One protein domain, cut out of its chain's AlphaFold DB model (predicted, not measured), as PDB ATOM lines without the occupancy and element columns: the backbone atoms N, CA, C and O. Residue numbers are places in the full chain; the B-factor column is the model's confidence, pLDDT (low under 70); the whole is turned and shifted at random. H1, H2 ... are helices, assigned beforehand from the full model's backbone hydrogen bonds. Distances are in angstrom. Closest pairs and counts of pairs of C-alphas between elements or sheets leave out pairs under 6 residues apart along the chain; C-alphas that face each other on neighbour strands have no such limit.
ATOM      1  N   GLU A  53     -28.815   1.899 -42.944       96.81
ATOM      2  CA  GLU A  53     -29.185   2.694 -44.127       96.81
ATOM      3  C   GLU A  53     -29.802   4.053 -43.752       96.81
ATOM      4  O   GLU A  53     -29.496   5.076 -44.362       96.81
ATOM      5  N   LEU A  54     -30.622   4.098 -42.694       97.62
ATOM      6  CA  LEU A  54     -31.207   5.350 -42.202       97.62
ATOM      7  C   LEU A  54     -30.162   6.244 -41.528       97.62
ATOM      8  O   LEU A  54     -30.269   7.468 -41.606       97.62
ATOM      9  N   LEU A  55     -29.165   5.654 -40.861       97.62
ATOM     10  CA  LEU A  55     -28.044   6.399 -40.282       97.62
ATOM     11  C   LEU A  55     -27.103   6.949 -41.360       97.62
ATOM     12  O   LEU A  55     -26.601   8.058 -41.197       97.62
ATOM     13  N   ASP A  56     -26.902   6.218 -42.455       97.69
ATOM     14  CA  ASP A  56     -26.090   6.643 -43.599       97.69
ATOM     15  C   ASP A  56     -26.747   7.821 -44.342       97.69
ATOM     16  O   ASP A  56     -26.137   8.885 -44.488       97.69
ATOM     17  N   ALA A  57     -28.046   7.706 -44.646       97.50
ATOM     18  CA  ALA A  57     -28.844   8.803 -45.198       97.50
ATOM     19  C   ALA A  57     -28.866  10.032 -44.262       97.50
ATOM     20  O   ALA A  57     -28.723  11.176 -44.701       97.50
ATOM     21  N   TYR A  58     -28.975   9.817 -42.942       97.94
ATOM     22  CA  TYR A  58     -28.861  10.897 -41.953       97.94
ATOM     23  C   TYR A  58     -27.468  11.546 -41.966       97.94
ATOM     24  O   TYR A  58     -27.338  12.771 -41.864       97.94
ATOM     25  N   ALA A  59     -26.410  10.742 -42.096       97.50
ATOM     26  CA  ALA A  59     -25.038  11.225 -42.165       97.50
ATOM     27  C   ALA A  59     -24.802  12.097 -43.411       97.50
ATOM     28  O   ALA A  59     -24.092  13.099 -43.280       97.50
ATOM     29  N   ASP A  60     -25.451  11.779 -44.546       96.94
ATOM     30  CA  ASP A  60     -25.443  12.572 -45.795       96.94
ATOM     31  C   ASP A  60     -26.228  13.884 -45.699       96.94
ATOM     32  O   ASP A  60     -26.081  14.770 -46.541       96.94
ATOM     33  N   GLY A  61     -27.056  14.037 -44.664       96.94
ATOM     34  CA  GLY A  61     -27.991  15.153 -44.564       96.94
ATOM     35  C   GLY A  61     -29.213  14.993 -45.469       96.94
ATOM     36  O   GLY A  61     -29.897  15.982 -45.749       96.94
ATOM     37  N   GLU A  62     -29.512  13.772 -45.918       97.06
ATOM     38  CA  GLU A  62     -30.774  13.474 -46.582       97.06
ATOM     39  C   GLU A  62     -31.952  13.587 -45.603       97.06
ATOM     40  O   GLU A  62     -31.811  13.564 -44.375       97.06
ATOM     41  N   ARG A  63     -33.166  13.740 -46.145       94.94
ATOM     42  CA  ARG A  63     -34.373  13.833 -45.317       94.94
ATOM     43  C   ARG A  63     -34.738  12.461 -44.758       94.94
ATOM     44  O   ARG A  63     -35.434  11.691 -45.409       94.94
ATOM     45  N   THR A  64     -34.351  12.207 -43.516       96.62
ATOM     46  CA  THR A  64     -34.784  11.029 -42.760       96.62
ATOM     47  C   THR A  64     -36.080  11.285 -41.979       96.62
ATOM     48  O   THR A  64     -36.404  12.438 -41.674       96.62
ATOM     49  N   PRO A  65     -36.814  10.233 -41.569       97.00
ATOM     50  CA  PRO A  65     -37.937  10.371 -40.644       97.00
ATOM     51  C   PRO A  65     -37.528  11.097 -39.352       97.00
ATOM     52  O   PRO A  65     -36.453  10.851 -38.803       97.00
ATOM     53  N   GLY A  66     -38.400  11.956 -38.811       96.56
ATOM     54  CA  GLY A  66     -38.101  12.736 -37.595       96.56
ATOM     55  C   GLY A  66     -37.853  11.889 -36.336       96.56
ATOM     56  O   GLY A  66     -37.268  12.376 -35.369       96.56
ATOM     57  N   SER A  67     -38.264  10.616 -36.342       96.50
ATOM     58  CA  SER A  67     -37.928   9.643 -35.297       96.50
ATOM     59  C   SER A  67     -36.429   9.332 -35.249       96.50
ATOM     60  O   SER A  67     -35.884   9.225 -34.152       96.50
ATOM     61  N   VAL A  68     -35.759   9.243 -36.405       97.38
ATOM     62  CA  VAL A  68     -34.314   8.975 -36.506       97.38
ATOM     63  C   VAL A  68     -33.527  10.160 -35.959       97.38
ATOM     64  O   VAL A  68     -32.691   9.968 -35.086       97.38
ATOM     65  N   ASP A  69     -33.857  11.388 -36.366       97.50
ATOM     66  CA  ASP A  69     -33.197  12.601 -35.856       97.50
ATOM     67  C   ASP A  69     -33.330  12.725 -34.330       97.50
ATOM     68  O   ASP A  69     -32.345  12.961 -33.627       97.50
ATOM     69  N   ARG A  70     -34.531  12.483 -33.787       97.56
ATOM     70  CA  ARG A  70     -34.749  12.484 -32.334       97.56
ATOM     71  C   ARG A  70     -33.947  11.384 -31.634       97.56
ATOM     72  O   ARG A  70     -33.378  11.646 -30.578       97.56
ATOM     73  N   HIS A  71     -33.895  10.179 -32.205       97.56
ATOM     74  CA  HIS A  71     -33.131   9.068 -31.639       97.56
ATOM     75  C   HIS A  71     -31.626   9.351 -31.666       97.56
ATOM     76  O   HIS A  71     -30.980   9.214 -30.633       97.56
ATOM     77  N   VAL A  72     -31.069   9.809 -32.792       97.56
ATOM     78  CA  VAL A  72     -29.646  10.165 -32.909       97.56
ATOM     79  C   VAL A  72     -29.290  11.248 -31.891       97.56
ATOM     80  O   VAL A  72     -28.295  11.124 -31.193       97.56
ATOM     81  N   ARG A  73     -30.131  12.265 -31.684       97.38
ATOM     82  CA  ARG A  73     -29.879  13.278 -30.639       97.38
ATOM     83  C   ARG A  73     -29.938  12.729 -29.209       97.38
ATOM     84  O   ARG A  73     -29.269  13.278 -28.341       97.38
ATOM     85  N   GLY A  74     -30.713  11.676 -28.960       96.81
ATOM     86  CA  GLY A  74     -30.864  11.060 -27.636       96.81
ATOM     87  C   GLY A  74     -29.943   9.865 -27.358       96.81
ATOM     88  O   GLY A  74     -29.828   9.453 -26.209       96.81
ATOM     89  N   CYS A  75     -29.300   9.294 -28.378       97.62
ATOM     90  CA  CYS A  75     -28.528   8.058 -28.270       97.62
ATOM     91  C   CYS A  75     -27.051   8.285 -28.617       97.62
ATOM     92  O   CYS A  75     -26.701   8.457 -29.784       97.62
ATOM     93  N   ALA A  76     -26.172   8.217 -27.610       95.44
ATOM     94  CA  ALA A  76     -24.732   8.436 -27.776       95.44
ATOM     95  C   ALA A  76     -24.078   7.472 -28.785       95.44
ATOM     96  O   ALA A  76     -23.213   7.888 -29.552       95.44
ATOM     97  N   VAL A  77     -24.532   6.213 -28.833       95.12
ATOM     98  CA  VAL A  77     -24.026   5.208 -29.784       95.12
ATOM     99  C   VAL A  77     -24.307   5.647 -31.221       95.12
ATOM    100  O   VAL A  77     -23.385   5.749 -32.024       95.12
ATOM    101  N   CYS A  78     -25.552   6.019 -31.536       97.56
ATOM    102  CA  CYS A  78     -25.905   6.485 -32.877       97.56
ATOM    103  C   CYS A  78     -25.191   7.792 -33.260       97.56
ATOM    104  O   CYS A  78     -24.871   7.981 -34.431       97.56
ATOM    105  N   GLN A  79     -24.899   8.683 -32.302       97.94
ATOM    106  CA  GLN A  79     -24.090   9.883 -32.569       97.94
ATOM    107  C   GLN A  79     -22.671   9.522 -32.994       97.94
ATOM    108  O   GLN A  79     -22.185  10.049 -33.994       97.94
ATOM    109  N   GLN A  80     -22.025   8.610 -32.264       95.50
ATOM    110  CA  GLN A  80     -20.682   8.136 -32.597       95.50
ATOM    111  C   GLN A  80     -20.660   7.475 -33.977       95.50
ATOM    112  O   GLN A  80     -19.780   7.786 -34.778       95.50
ATOM    113  N   THR A  81     -21.665   6.655 -34.304       96.94
ATOM    114  CA  THR A  81     -21.791   6.040 -35.632       96.94
ATOM    115  C   THR A  81     -21.905   7.087 -36.742       96.94
ATOM    116  O   THR A  81     -21.190   7.000 -37.735       96.94
ATOM    117  N   VAL A  82     -22.742   8.119 -36.577       98.06
ATOM    118  CA  VAL A  82     -22.887   9.192 -37.581       98.06
ATOM    119  C   VAL A  82     -21.588   9.988 -37.754       98.06
ATOM    120  O   VAL A  82     -21.233  10.352 -38.876       98.06
ATOM    121  N   VAL A  83     -20.853  10.251 -36.668       96.94
ATOM    122  CA  VAL A  83     -19.537  10.910 -36.734       96.94
ATOM    123  C   VAL A  83     -18.525  10.036 -37.476       96.94
ATOM    124  O   VAL A  83     -17.824  10.547 -38.350       96.94
ATOM    125  N   ALA A  84     -18.486   8.733 -37.188       92.88
ATOM    126  CA  ALA A  84     -17.609   7.786 -37.868       92.88
ATOM    127  C   ALA A  84     -17.911   7.707 -39.376       92.88
ATOM    128  O   ALA A  84     -16.996   7.850 -40.184       92.88
ATOM    129  N   LEU A  85     -19.189   7.591 -39.764       97.00
ATOM    130  CA  LEU A  85     -19.613   7.579 -41.172       97.00
ATOM    131  C   LEU A  85     -19.174   8.852 -41.914       97.00
ATOM    132  O   LEU A  85     -18.635   8.784 -43.019       97.00
ATOM    133  N   ARG A  86     -19.327  10.026 -41.287       97.19
ATOM    134  CA  ARG A  86     -18.847  11.295 -41.860       97.19
ATOM    135  C   ARG A  86     -17.324  11.345 -41.976       97.19
ATOM    136  O   ARG A  86     -16.822  11.866 -42.969       97.19
ATOM    137  N   GLY A  87     -16.600  10.804 -40.997       93.00
ATOM    138  CA  GLY A  87     -15.141  10.690 -41.027       93.00
ATOM    139  C   GLY A  87     -14.656   9.875 -42.224       93.00
ATOM    140  O   GLY A  87     -13.875  10.381 -43.029       93.00
ATOM    141  N   VAL A  88     -15.214   8.675 -42.411       95.62
ATOM    142  CA  VAL A  88     -14.896   7.795 -43.549       95.62
ATOM    143  C   VAL A  88     -15.140   8.504 -44.881       95.62
ATOM    144  O   VAL A  88     -14.306   8.437 -45.777       95.62
ATOM    145  N   ARG A  89     -16.235   9.259 -45.025       94.75
ATOM    146  CA  ARG A  89     -16.501  10.014 -46.262       94.75
ATOM    147  C   ARG A  89     -15.482  11.117 -46.524       94.75
ATOM    148  O   ARG A  89     -15.104  11.327 -47.674       94.75
ATOM    149  N   VAL A  90     -15.015  11.809 -45.485       94.75
ATOM    150  CA  VAL A  90     -13.940  12.803 -45.622       94.75
ATOM    151  C   VAL A  90     -12.635  12.132 -46.049       94.75
ATOM    152  O   VAL A  90     -11.926  12.681 -46.888       94.75
ATOM    153  N   GLU A  91     -12.319  10.954 -45.514       92.94
ATOM    154  CA  GLU A  91     -11.136  10.185 -45.914       92.94
ATOM    155  C   GLU A  91     -11.242   9.683 -47.356       92.94
ATOM    156  O   GLU A  91     -10.327   9.909 -48.145       92.94
ATOM    157  N   LEU A  92     -12.386   9.113 -47.742       93.12
ATOM    158  CA  LEU A  92     -12.652   8.692 -49.119       93.12
ATOM    159  C   LEU A  92     -12.587   9.866 -50.103       93.12
ATOM    160  O   LEU A  92     -12.059   9.710 -51.199       93.12
ATOM    161  N   ALA A  93     -13.059  11.054 -49.716       90.75
ATOM    162  CA  ALA A  93     -12.959  12.260 -50.539       90.75
ATOM    163  C   ALA A  93     -11.523  12.805 -50.658       90.75
ATOM    164  O   ALA A  93     -11.232  13.573 -51.576       90.75
TER     165      ALA A  93
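AT A GLANCE: This is residues 53 to 93 of the 404 residues of an uncharacterized protein of Frankia inefficax (strain DSM 45817 / CECT 9037 / EuI1c) (UniProt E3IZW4). Two helices, H2 and the long H3, meet near their ends in an L-shaped corner, and the short first helix, H1, sits inside the angle and touches both. H3 makes the longest axis, and its residues 87 to 93 reach past the part that touches H1. The printed part has 41 residues with three named helices, in the order H1, H2, H3, and no named strand; the class is all helix. It is compact, with a radius of gyration of the C-alphas of 10.0 A, and spans 29 by 21 by 12 A.

IN THESE COORDINATES: H1 takes residues 53 to 60 and measures 10.7 A from first to last C-alpha; C-alpha 53 is at (-29.185, 2.694, -44.127). H2 follows with residues 66 to 74, 12.4 A long, from C-alpha 66 at (-38.101, 12.736, -37.595). H3, residues 76 to 93, is 25.9 A long and ends with C-alpha 93 at (-12.959, 12.260, -50.539).

HOW THE PARTS SIT: H1 and H2 touch, and the closest C-alphas are those of Leu 54 and Val 68, 7.4 A apart. Their lines are about perpendicular, at 77 degrees. H1 also touches H3, and H3 touches H1 with residues 78 to 86 alone; the closest C-alphas, of Ala 59 and Val 82, are 5.5 A apart. H1 and H3 run the same way at a steep tilt of 60 degrees. H2 and H3 touch only at the corner by their link, H3 with residues 78 to 79 alone; the closest C-alphas, of Val 72 and Cys 78, are 5.2 A apart. These two lines are about perpendicular, at 78 degrees. In H1, H2 and H3 every O i to N i+4 pair is within hydrogen-bond range.

THE WHOLE: The two C-alphas farthest apart, of Ser 67 and Ala 93, are 29.4 A apart. The links H1 to H2 and H2 to H3 are tight, with 5 residues and 1 residue between the helices. The printed part has no cut. Its mean pLDDT is 96.3, and no printed residue is under 70.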